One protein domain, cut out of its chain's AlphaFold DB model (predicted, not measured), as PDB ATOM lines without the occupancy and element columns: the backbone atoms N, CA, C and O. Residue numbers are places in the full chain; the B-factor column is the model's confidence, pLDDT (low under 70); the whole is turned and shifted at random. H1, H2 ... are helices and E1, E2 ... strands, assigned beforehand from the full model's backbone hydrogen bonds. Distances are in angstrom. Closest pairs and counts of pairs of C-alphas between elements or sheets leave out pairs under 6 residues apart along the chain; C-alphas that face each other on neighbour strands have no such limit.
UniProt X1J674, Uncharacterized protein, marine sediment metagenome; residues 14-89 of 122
ATOM      1  N   ILE A  14    -157.278 -79.887  76.037       59.09
ATOM      2  CA  ILE A  14    -156.221 -80.376  76.937       59.09
ATOM      3  C   ILE A  14    -156.458 -79.852  78.357       59.09
ATOM      4  O   ILE A  14    -156.519 -80.640  79.293       59.09
ATOM      5  N   LEU A  15    -156.688 -78.549  78.528       58.62
ATOM      6  CA  LEU A  15    -156.982 -77.949  79.832       58.62
ATOM      7  C   LEU A  15    -158.277 -78.499  80.442       58.62
ATOM      8  O   LEU A  15    -158.350 -78.684  81.652       58.62
ATOM      9  N   GLN A  16    -159.292 -78.807  79.633       59.75
ATOM     10  CA  GLN A  16    -160.523 -79.448  80.091       59.75
ATOM     11  C   GLN A  16    -160.286 -80.909  80.501       59.75
ATOM     12  O   GLN A  16    -160.836 -81.342  81.512       59.75
ATOM     13  N   LYS A  17    -159.438 -81.656  79.778       58.22
ATOM     14  CA  LYS A  17    -159.005 -83.016  80.148       58.22
ATOM     15  C   LYS A  17    -158.189 -83.016  81.444       58.22
ATOM     16  O   LYS A  17    -158.466 -83.834  82.313       58.22
ATOM     17  N   LEU A  18    -157.280 -82.057  81.622       55.38
ATOM     18  CA  LEU A  18    -156.512 -81.866  82.860       55.38
ATOM     19  C   LEU A  18    -157.416 -81.441  84.027       55.38
ATOM     20  O   LEU A  18    -157.343 -81.995  85.113       55.38
ATOM     21  N   ARG A  19    -158.367 -80.525  83.814       53.94
ATOM     22  CA  ARG A  19    -159.364 -80.157  84.841       53.94
ATOM     23  C   ARG A  19    -160.238 -81.338  85.280       53.94
ATOM     24  O   ARG A  19    -160.735 -81.338  86.406       53.94
ATOM     25  N   ARG A  20    -160.443 -82.323  84.398       60.44
ATOM     26  CA  ARG A  20    -161.217 -83.546  84.656       60.44
ATOM     27  C   ARG A  20    -160.375 -84.704  85.190       60.44
ATOM     28  O   ARG A  20    -160.963 -85.651  85.711       60.44
ATOM     29  N   SER A  21    -159.044 -84.658  85.097       65.94
ATOM     30  CA  SER A  21    -158.199 -85.707  85.659       65.94
ATOM     31  C   SER A  21    -158.204 -85.577  87.177       65.94
ATOM     32  O   SER A  21    -157.619 -84.679  87.785       65.94
ATOM     33  N   ARG A  22    -158.961 -86.481  87.791       73.88
ATOM     34  CA  ARG A  22    -159.116 -86.586  89.232       73.88
ATOM     35  C   ARG A  22    -158.319 -87.775  89.733       73.88
ATOM     36  O   ARG A  22    -158.337 -88.839  89.111       73.88
ATOM     37  N   LEU A  23    -157.656 -87.604  90.863       75.69
ATOM     38  CA  LEU A  23    -157.140 -88.694  91.675       75.69
ATOM     39  C   LEU A  23    -157.673 -88.513  93.092       75.69
ATOM     40  O   LEU A  23    -157.671 -87.399  93.611       75.69
ATOM     41  N   THR A  24    -158.171 -89.586  93.688       77.19
ATOM     42  CA  THR A  24    -158.543 -89.588  95.103       77.19
ATOM     43  C   THR A  24    -157.416 -90.291  95.847       77.19
ATOM     44  O   THR A  24    -157.092 -91.424  95.509       77.19
ATOM     45  N   THR A  25    -156.784 -89.608  96.798       73.00
ATOM     46  CA  THR A  25    -155.688 -90.167  97.596       73.00
ATOM     47  C   THR A  25    -156.230 -91.076  98.701       73.00
ATOM     48  O   THR A  25    -157.415 -91.016  99.041       73.00
ATOM     49  N   LYS A  26    -155.352 -91.875  99.328       67.38
ATOM     50  CA  LYS A  26    -155.698 -92.712 100.497       67.38
ATOM     51  C   LYS A  26    -156.293 -91.904 101.663       67.38
ATOM     52  O   LYS A  26    -157.135 -92.418 102.386       67.38
ATOM     53  N   GLY A  27    -155.917 -90.629 101.810       71.25
ATOM     54  CA  GLY A  27    -156.467 -89.711 102.818       71.25
ATOM     55  C   GLY A  27    -157.806 -89.065 102.440       71.25
ATOM     56  O   GLY A  27    -158.220 -88.109 103.087       71.25
ATOM     57  N   GLY A  28    -158.459 -89.505 101.358       73.25
ATOM     58  CA  GLY A  28    -159.729 -88.944 100.878       73.25
ATOM     59  C   GLY A  28    -159.598 -87.606 100.140       73.25
ATOM     60  O   GLY A  28    -160.588 -87.088  99.617       73.25
ATOM     61  N   GLN A  29    -158.387 -87.053 100.039       79.12
ATOM     62  CA  GLN A  29    -158.141 -85.813  99.314       79.12
ATOM     63  C   GLN A  29    -158.304 -86.028  97.809       79.12
ATOM     64  O   GLN A  29    -157.880 -87.032  97.241       79.12
ATOM     65  N   VAL A  30    -158.902 -85.044  97.142       80.19
ATOM     66  CA  VAL A  30    -159.136 -85.071  95.701       80.19
ATOM     67  C   VAL A  30    -158.159 -84.142  94.997       80.19
ATOM     68  O   VAL A  30    -158.311 -82.924  95.050       80.19
ATOM     69  N   LEU A  31    -157.193 -84.717  94.288       76.88
ATOM     70  CA  LEU A  31    -156.263 -83.982  93.436       76.88
ATOM     71  C   LEU A  31    -156.872 -83.804  92.039       76.88
ATOM     72  O   LEU A  31    -157.454 -84.738  91.478       76.88
ATOM     73  N   ARG A  32    -156.758 -82.594  91.481       79.06
ATOM     74  CA  ARG A  32    -157.282 -82.201  90.159       79.06
ATOM     75  C   ARG A  32    -156.163 -81.582  89.327       79.06
ATOM     76  O   ARG A  32    -155.233 -81.026  89.897       79.06
ATOM     77  N   GLY A  33    -156.276 -81.610  87.999       72.00
ATOM     78  CA  GLY A  33    -155.267 -80.982  87.134       72.00
ATOM     79  C   GLY A  33    -154.055 -81.869  86.846       72.00
ATOM     80  O   GLY A  33    -153.060 -81.371  86.334       72.00
ATOM     81  N   LEU A  34    -154.123 -83.162  87.172       71.31
ATOM     82  CA  LEU A  34    -152.988 -84.079  87.059       71.31
ATOM     83  C   LEU A  34    -152.736 -84.491  85.606       71.31
ATOM     84  O   LEU A  34    -153.645 -84.974  84.922       71.31
ATOM     85  N   VAL A  35    -151.495 -84.371  85.141       75.62
ATOM     86  CA  VAL A  35    -151.089 -84.878  83.824       75.62
ATOM     87  C   VAL A  35    -150.784 -86.373  83.956       75.62
ATOM     88  O   VAL A  35    -149.647 -86.774  84.157       75.62
ATOM     89  N   LYS A  36    -151.823 -87.211  83.899       77.31
ATOM     90  CA  LYS A  36    -151.673 -88.676  83.916       77.31
ATOM     91  C   LYS A  36    -151.198 -89.193  82.557       77.31
ATOM     92  O   LYS A  36    -151.431 -88.546  81.531       77.31
ATOM     93  N   ARG A  37    -150.625 -90.400  82.536       77.81
ATOM     94  CA  ARG A  37    -150.371 -91.142  81.290       77.81
ATOM     95  C   ARG A  37    -151.657 -91.313  80.461       77.81
ATOM     96  O   ARG A  37    -152.744 -91.368  81.051       77.81
ATOM     97  N   PRO A  38    -151.559 -91.442  79.122       81.56
ATOM     98  CA  PRO A  38    -152.698 -91.794  78.278       81.56
ATOM     99  C   PRO A  38    -153.430 -93.031  78.808       81.56
ATOM    100  O   PRO A  38    -152.790 -93.978  79.256       81.56
ATOM    101  N   HIS A  39    -154.761 -93.000  78.782       86.81
ATOM    102  CA  HIS A  39    -155.589 -94.108  79.252       86.81
ATOM    103  C   HIS A  39    -155.605 -95.227  78.191       86.81
ATOM    104  O   HIS A  39    -156.080 -94.962  77.083       86.81
ATOM    105  N   PRO A  40    -155.112 -96.442  78.491       86.94
ATOM    106  CA  PRO A  40    -155.121 -97.572  77.566       86.94
ATOM    107  C   PRO A  40    -156.504 -98.234  77.498       86.94
ATOM    108  O   PRO A  40    -157.410 -97.916  78.271       86.94
ATOM    109  N   ASP A  41    -156.672 -99.164  76.566       93.06
ATOM    110  CA  ASP A  41    -157.873 -99.991  76.384       93.06
ATOM    111  C   ASP A  41    -157.817-101.334  77.143       93.06
ATOM    112  O   ASP A  41    -158.796-102.083  77.169       93.06
ATOM    113  N   HIS A  42    -156.692-101.629  77.794       90.88
ATOM    114  CA  HIS A  42    -156.447-102.855  78.548       90.88
ATOM    115  C   HIS A  42    -155.748-102.569  79.881       90.88
ATOM    116  O   HIS A  42    -155.129-101.526  80.079       90.88
ATOM    117  N   CYS A  43    -155.852-103.513  80.815       90.00
ATOM    118  CA  CYS A  43    -155.117-103.469  82.075       90.00
ATOM    119  C   CYS A  43    -153.614-103.647  81.828       90.00
ATOM    120  O   CYS A  43    -153.213-104.670  81.276       90.00
ATOM    121  N   GLU A  44    -152.780-102.731  82.321       88.00
ATOM    122  CA  GLU A  44    -151.319-102.805  82.134       88.00
ATOM    123  C   GLU A  44    -150.644-103.952  82.922       88.00
ATOM    124  O   GLU A  44    -149.486-104.262  82.665       88.00
ATOM    125  N   ILE A  45    -151.354-104.614  83.853       88.50
ATOM    126  CA  ILE A  45    -150.845-105.785  84.602       88.50
ATOM    127  C   ILE A  45    -151.301-107.108  83.981       88.50
ATOM    128  O   ILE A  45    -150.485-107.969  83.681       88.50
ATOM    129  N   CYS A  46    -152.613-107.309  83.827       89.25
ATOM    130  CA  CYS A  46    -153.155-108.601  83.389       89.25
ATOM    131  C   CYS A  46    -153.482-108.664  81.893       89.25
ATOM    132  O   CYS A  46    -154.040-109.664  81.454       89.25
ATOM    133  N   ALA A  47    -153.207-107.595  81.135       92.38
ATOM    134  CA  ALA A  47    -153.473-107.441  79.698       92.38
ATOM    135  C   ALA A  47    -154.944-107.602  79.254       92.38
ATOM    136  O   ALA A  47    -155.264-107.437  78.080       92.38
ATOM    137  N   ASN A  48    -155.871-107.871  80.176       92.81
ATOM    138  CA  ASN A  48    -157.285-108.007  79.853       92.81
ATOM    139  C   ASN A  48    -157.897-106.652  79.472       92.81
ATOM    140  O   ASN A  48    -157.707-105.654  80.169       92.81
ATOM    141  N   SER A  49    -158.697-106.644  78.407       93.88
ATOM    142  CA  SER A  49    -159.504-105.495  77.961       93.88
ATOM    143  C   SER A  49    -160.992-105.638  78.295       93.88
ATOM    144  O   SER A  49    -161.757-104.676  78.203       93.88
ATOM    145  N   LYS A  50    -161.418-106.832  78.728       94.44
ATOM    146  CA  LYS A  50    -162.813-107.160  79.043       94.44
ATOM    147  C   LYS A  50    -162.945-107.852  80.394       94.44
ATOM    148  O   LYS A  50    -162.043-108.565  80.832       94.44
ATOM    149  N   ASN A  51    -164.076-107.637  81.060       90.94
ATOM    150  CA  ASN A  51    -164.438-108.348  82.283       90.94
ATOM    151  C   ASN A  51    -165.030-109.737  81.971       90.94
ATOM    152  O   ASN A  51    -165.210-110.110  80.813       90.94
ATOM    153  N   GLN A  52    -165.379-110.489  83.018       88.94
ATOM    154  CA  GLN A  52    -165.958-111.839  82.910       88.94
ATOM    155  C   GLN A  52    -167.301-111.899  82.156       88.94
ATOM    156  O   GLN A  52    -167.696-112.966  81.707       88.94
ATOM    157  N   ASN A  53    -167.972-110.757  81.978       92.50
ATOM    158  CA  ASN A  53    -169.221-110.635  81.227       92.50
ATOM    159  C   ASN A  53    -168.980-110.143  79.783       92.50
ATOM    160  O   ASN A  53    -169.924-109.760  79.099       92.50
ATOM    161  N   GLY A  54    -167.724-110.070  79.328       91.75
ATOM    162  CA  GLY A  54    -167.361-109.591  77.990       91.75
ATOM    163  C   GLY A  54    -167.455-108.071  77.792       91.75
ATOM    164  O   GLY A  54    -167.251-107.597  76.673       91.75
ATOM    165  N   LEU A  55    -167.729-107.296  78.846       92.50
ATOM    166  CA  LEU A  55    -167.823-105.833  78.786       92.50
ATOM    167  C   LEU A  55    -166.445-105.174  78.951       92.50
ATOM    168  O   LEU A  55    -165.595-105.755  79.631       92.50
ATOM    169  N   PRO A  56    -166.223-103.959  78.408       90.31
ATOM    170  CA  PRO A  56    -164.972-103.226  78.586       90.31
ATOM    171  C   PRO A  56    -164.565-103.102  80.056       90.31
ATOM    172  O   PRO A  56    -165.390-102.838  80.937       90.31
ATOM    173  N   LEU A  57    -163.278-103.301  80.321       90.94
ATOM    174  CA  LEU A  57    -162.733-103.242  81.668       90.94
ATOM    175  C   LEU A  57    -162.669-101.786  82.152       90.94
ATOM    176  O   LEU A  57    -162.094-100.923  81.493       90.94
ATOM    177  N   LYS A  58    -163.219-101.507  83.337       92.25
ATOM    178  CA  LYS A  58    -163.020-100.210  83.990       92.25
ATOM    179  C   LYS A  58    -161.612-100.166  84.584       92.25
ATOM    180  O   LYS A  58    -161.286-100.997  85.437       92.25
ATOM    181  N   LEU A  59    -160.803 -99.211  84.132       89.38
ATOM    182  CA  LEU A  59    -159.454 -98.983  84.644       89.38
ATOM    183  C   LEU A  59    -159.446 -97.845  85.663       89.38
ATOM    184  O   LEU A  59    -160.182 -96.862  85.550       89.38
ATOM    185  N   GLU A  60    -158.589 -97.995  86.659       90.12
ATOM    186  CA  GLU A  60    -158.322 -97.027  87.711       90.12
ATOM    187  C   GLU A  60    -156.834 -96.675  87.672       90.12
ATOM    188  O   GLU A  60    -155.996 -97.503  87.307       90.12
ATOM    189  N   TYR A  61    -156.510 -95.418  87.983       88.38
ATOM    190  CA  TYR A  61    -155.121 -94.966  87.990       88.38
ATOM    191  C   TYR A  61    -154.491 -95.287  89.337       88.38
ATOM    192  O   TYR A  61    -154.803 -94.624  90.327       88.38
ATOM    193  N   HIS A  62    -153.609 -96.276  89.348       85.75
ATOM    194  CA  HIS A  62    -152.822 -96.653  90.510       85.75
ATOM    195  C   HIS A  62    -151.525 -95.848  90.537       85.75
ATOM    196  O   HIS A  62    -150.792 -95.828  89.547       85.75
ATOM    197  N   HIS A  63    -151.250 -95.173  91.651       81.69
ATOM    198  CA  HIS A  63    -150.052 -94.361  91.857       81.69
ATOM    199  C   HIS A  63    -149.347 -94.815  93.136       81.69
ATOM    200  O   HIS A  63    -150.006 -95.078  94.140       81.69
ATOM    201  N   TRP A  64    -148.016 -94.863  93.116       68.00
ATOM    202  CA  TRP A  64    -147.227 -95.443  94.212       68.00
ATOM    203  C   TRP A  64    -146.334 -94.431  94.947       68.00
ATOM    204  O   TRP A  64    -145.849 -94.718  96.038       68.00
ATOM    205  N   PHE A  65    -146.156 -93.215  94.413       66.44
ATOM    206  CA  PHE A  65    -145.414 -92.138  95.081       66.44
ATOM    207  C   PHE A  65    -146.347 -91.002  95.536       66.44
ATOM    208  O   PHE A  65    -146.981 -90.362  94.693       66.44
ATOM    209  N   PRO A  66    -146.420 -90.686  96.845       62.91
ATOM    210  CA  PRO A  66    -147.253 -89.591  97.355       62.91
ATOM    211  C   PRO A  66    -146.872 -88.207  96.812       62.91
ATOM    212  O   PRO A  66    -147.746 -87.368  96.616       62.91
ATOM    213  N   GLY A  67    -145.578 -87.976  96.560       61.16
ATOM    214  CA  GLY A  67    -145.059 -86.703  96.047       61.16
ATOM    215  C   GLY A  67    -145.169 -86.523  94.530       61.16
ATOM    216  O   GLY A  67    -145.047 -85.396  94.062       61.16
ATOM    217  N   CYS A  68    -145.427 -87.600  93.778       69.25
ATOM    218  CA  CYS A  68    -145.483 -87.592  92.309       69.25
ATOM    219  C   CYS A  68    -146.715 -88.382  91.808       69.25
ATOM    220  O   CYS A  68    -146.566 -89.466  91.237       69.25
ATOM    221  N   PRO A  69    -147.950 -87.895  92.049       69.62
ATOM    222  CA  PRO A  69    -149.204 -88.586  91.710       69.62
ATOM    223  C   PRO A  69    -149.448 -88.788  90.203       69.62
ATOM    224  O   PRO A  69    -150.368 -89.507  89.806       69.62
ATOM    225  N   GLU A  70    -148.664 -88.138  89.348       71.88
ATOM    226  CA  GLU A  70    -148.606 -88.366  87.906       71.88
ATOM    227  C   GLU A  70    -147.887 -89.668  87.537       71.88
ATOM    228  O   GLU A  70    -148.146 -90.212  86.463       71.88
ATOM    229  N   VAL A  71    -147.039 -90.206  88.415       72.88
ATOM    230  CA  VAL A  71    -146.323 -91.465  88.194       72.88
ATOM    231  C   VAL A  71    -147.213 -92.626  88.633       72.88
ATOM    232  O   VAL A  71    -147.536 -92.777  89.810       72.88
ATOM    233  N   GLY A  72    -147.639 -93.437  87.666       83.88
ATOM    234  CA  GLY A  72    -148.575 -94.525  87.911       83.88
ATOM    235  C   GLY A  72    -148.897 -95.352  86.671       83.88
ATOM    236  O   GLY A  72    -148.245 -95.231  85.628       83.88
ATOM    237  N   MET A  73    -149.923 -96.190  86.801       87.31
ATOM    238  CA  MET A  73    -150.417 -97.083  85.752       87.31
ATOM    239  C   MET A  73    -151.943 -97.199  85.771       87.31
ATOM    240  O   MET A  73    -152.590 -96.995  86.799       87.31
ATOM    241  N   TRP A  74    -152.522 -97.546  84.626       89.31
ATOM    242  CA  TRP A  74    -153.945 -97.820  84.469       89.31
ATOM    243  C   TRP A  74    -154.206 -99.317  84.593       89.31
ATOM    244  O   TRP A  74    -153.863-100.117  83.719       89.31
ATOM    245  N   ILE A  75    -154.840 -99.709  85.693       88.19
ATOM    246  CA  ILE A  75    -155.072-101.117  86.015       88.19
ATOM    247  C   ILE A  75    -156.517-101.368  86.404       88.19
ATOM    248  O   ILE A  75    -157.250-100.476  86.817       88.19
ATOM    249  N   CYS A  76    -156.954-102.610  86.234       93.12
ATOM    250  CA  CYS A  76    -158.300-103.007  86.615       93.12
ATOM    251  C   CYS A  76    -158.460-103.071  88.132       93.12
ATOM    252  O   CYS A  76    -157.484-103.295  88.843       93.12
ATOM    253  N   PHE A  77    -159.698-102.995  88.620       89.25
ATOM    254  CA  PHE A  77    -159.997-103.057  90.055       89.25
ATOM    255  C   PHE A  77    -159.349-104.255  90.780       89.25
ATOM    256  O   PHE A  77    -158.793-104.098  91.864       89.25
ATOM    257  N   LYS A  78    -159.361-105.454  90.172       89.25
ATOM    258  CA  LYS A  78    -158.733-106.652  90.768       89.25
ATOM    259  C   LYS A  78    -157.222-106.461  90.943       89.25
ATOM    260  O   LYS A  78    -156.687-106.719  92.015       89.25
ATOM    261  N   CYS A  79    -156.549-105.974  89.903       87.50
ATOM    262  CA  CYS A  79    -155.121-105.671  89.943       87.50
ATOM    263  C   CYS A  79    -154.815-104.507  90.891       87.50
ATOM    264  O   CYS A  79    -153.804-104.555  91.576       87.50
ATOM    265  N   HIS A  80    -155.701-103.513  90.981       88.94
ATOM    266  CA  HIS A  80    -155.577-102.394  91.910       88.94
ATOM    267  C   HIS A  80    -155.575-102.875  93.357       88.94
ATOM    268  O   HIS A  80    -154.706-102.495  94.129       88.94
ATOM    269  N   LYS A  81    -156.480-103.793  93.717       86.19
ATOM    270  CA  LYS A  81    -156.500-104.397  95.057       86.19
ATOM    271  C   LYS A  81    -155.221-105.168  95.373       86.19
ATOM    272  O   LYS A  81    -154.715-105.058  96.485       86.19
ATOM    273  N   ILE A  82    -154.684-105.916  94.407       83.62
ATOM    274  CA  ILE A  82    -153.419-106.645  94.579       83.62
ATOM    275  C   ILE A  82    -152.260-105.660  94.764       83.62
ATOM    276  O   ILE A  82    -151.488-105.813  95.703       83.62
ATOM    277  N   ALA A  83    -152.167-104.637  93.912       81.19
ATOM    278  CA  ALA A  83    -151.129-103.615  93.994       81.19
ATOM    279  C   ALA A  83    -151.187-102.865  95.332       81.19
ATOM    280  O   ALA A  83    -150.176-102.768  96.017       81.19
ATOM    281  N   GLU A  84    -152.382-102.444  95.764       81.00
ATOM    282  CA  GLU A  84    -152.594-101.844  97.085       81.00
ATOM    283  C   GLU A  84    -152.129-102.762  98.214       81.00
ATOM    284  O   GLU A  84    -151.518-102.270  99.150       81.00
ATOM    285  N   THR A  85    -152.398-104.067  98.124       77.06
ATOM    286  CA  THR A  85    -152.038-105.073  99.139       77.06
ATOM    287  C   THR A  85    -150.521-105.272  99.228       77.06
ATOM    288  O   THR A  85    -149.958-105.314 100.322       77.06
ATOM    289  N   VAL A  86    -149.849-105.345  98.076       71.88
ATOM    290  CA  VAL A  86    -148.383-105.440  97.991       71.88
ATOM    291  C   VAL A  86    -147.727-104.165  98.527       71.88
ATOM    292  O   VAL A  86    -146.771-104.251  99.291       71.88
ATOM    293  N   GLU A  87    -148.260-102.991  98.184       66.69
ATOM    294  CA  GLU A  87    -147.734-101.693  98.629       66.69
ATOM    295  C   GLU A  87    -148.100-101.330 100.070       66.69
ATOM    296  O   GLU A  87    -147.406-100.534 100.695       66.69
ATOM    297  N   SER A  88    -149.202-101.856 100.609       63.19
ATOM    298  CA  SER A  88    -149.649-101.583 101.979       63.19
ATOM    299  C   SER A  88    -148.969-102.456 103.028       63.19
ATOM    300  O   SER A  88    -149.440-102.490 104.160       63.19
ATOM    301  N   ASP A  89    -147.904-103.180 102.685       54.06
ATOM    302  CA  ASP A  89    -147.151-103.987 103.648       54.06
ATOM    303  C   ASP A  89    -147.969-105.120 104.310       54.06
ATOM    304  O   ASP A  89    -147.687-105.561 105.429       54.06
TER     305      ASP A  89
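This is residues 14 to 89 of the 122 residues of an uncharacterized protein of marine sediment metagenome (UniProt X1J674). A two-strand hairpin, E3 and E4, makes the middle of a flat domain, with helix H2 packed over one of its faces, mostly over E3. At one end a smaller hairpin, E1 and E2, sits with the short helix H1, and from E2 a long stretch with no named element, residues 33 to 58, winds past the E3-E4 hairpin to a loop near Asn 53 before it enters E3. The 76 printed residues hold two named helices and four named strands, in the order H1, E1, E2, E3, E4, H2; both sheets are antiparallel pairs. The class is mixed, helices and strands, with under half of the residues in named elements. The whole is compact, with a radius of gyration of the C-alphas of 13.0 A and spans of 35 by 33 by 18 A.

E3, residues 59 to 63, and E4, residues 72 to 76, form an antiparallel hairpin with 146 degrees between their directions. N 60 and O 75 are within hydrogen-bond range at 2.8 A, as are N 73 and O 62 at 2.9 A. H2, residues 77 to 87, follows E4 by a tight link with no residue between. H2 and E3 have 5 pairs of C-alphas within 8 A, the closest being those of His 62 and His 80 at 6.5 A. E1, residues 22 to 24, and E2, residues 30 to 32, form the other antiparallel hairpin, at 159 degrees; N 31 and O 23 are within hydrogen-bond range at 2.8 A. The closest C-alphas of E1 and E3 are those of Leu 23 and Tyr 61, 7.5 A apart, while E2 and E3 are apart. H1, residues 14 to 20, comes closest to E2 at the C-alphas of Arg 19 and Arg 32, 6.1 A, and is apart from H2. In H1 and H2 every O i to N i+4 pair is within hydrogen-bond range.

H1 begins at C-alpha 14, (-156.221, -80.376, 76.937), and is 9.7 A long. E1 measures 6.6 A and E2 6.5 A. E3 begins at C-alpha 59, (-159.454, -98.983, 84.644), and measures 12.7 A; E4 measures 13.0 A. H2, 15.0 A long, ends at C-alpha 87, (-147.734, -101.693, 98.629).

The two C-alphas farthest apart are those of Asn 53 and Gly 67, 37.1 A. The link from E2 to E3, 26 residues, is long, and the link from E3 to E4, 8 residues, is short. The printed part has no cut. Its mean pLDDT is 79.1; residues 14 to 21, 26, 64 to 69 and 87 to 89 are under 70.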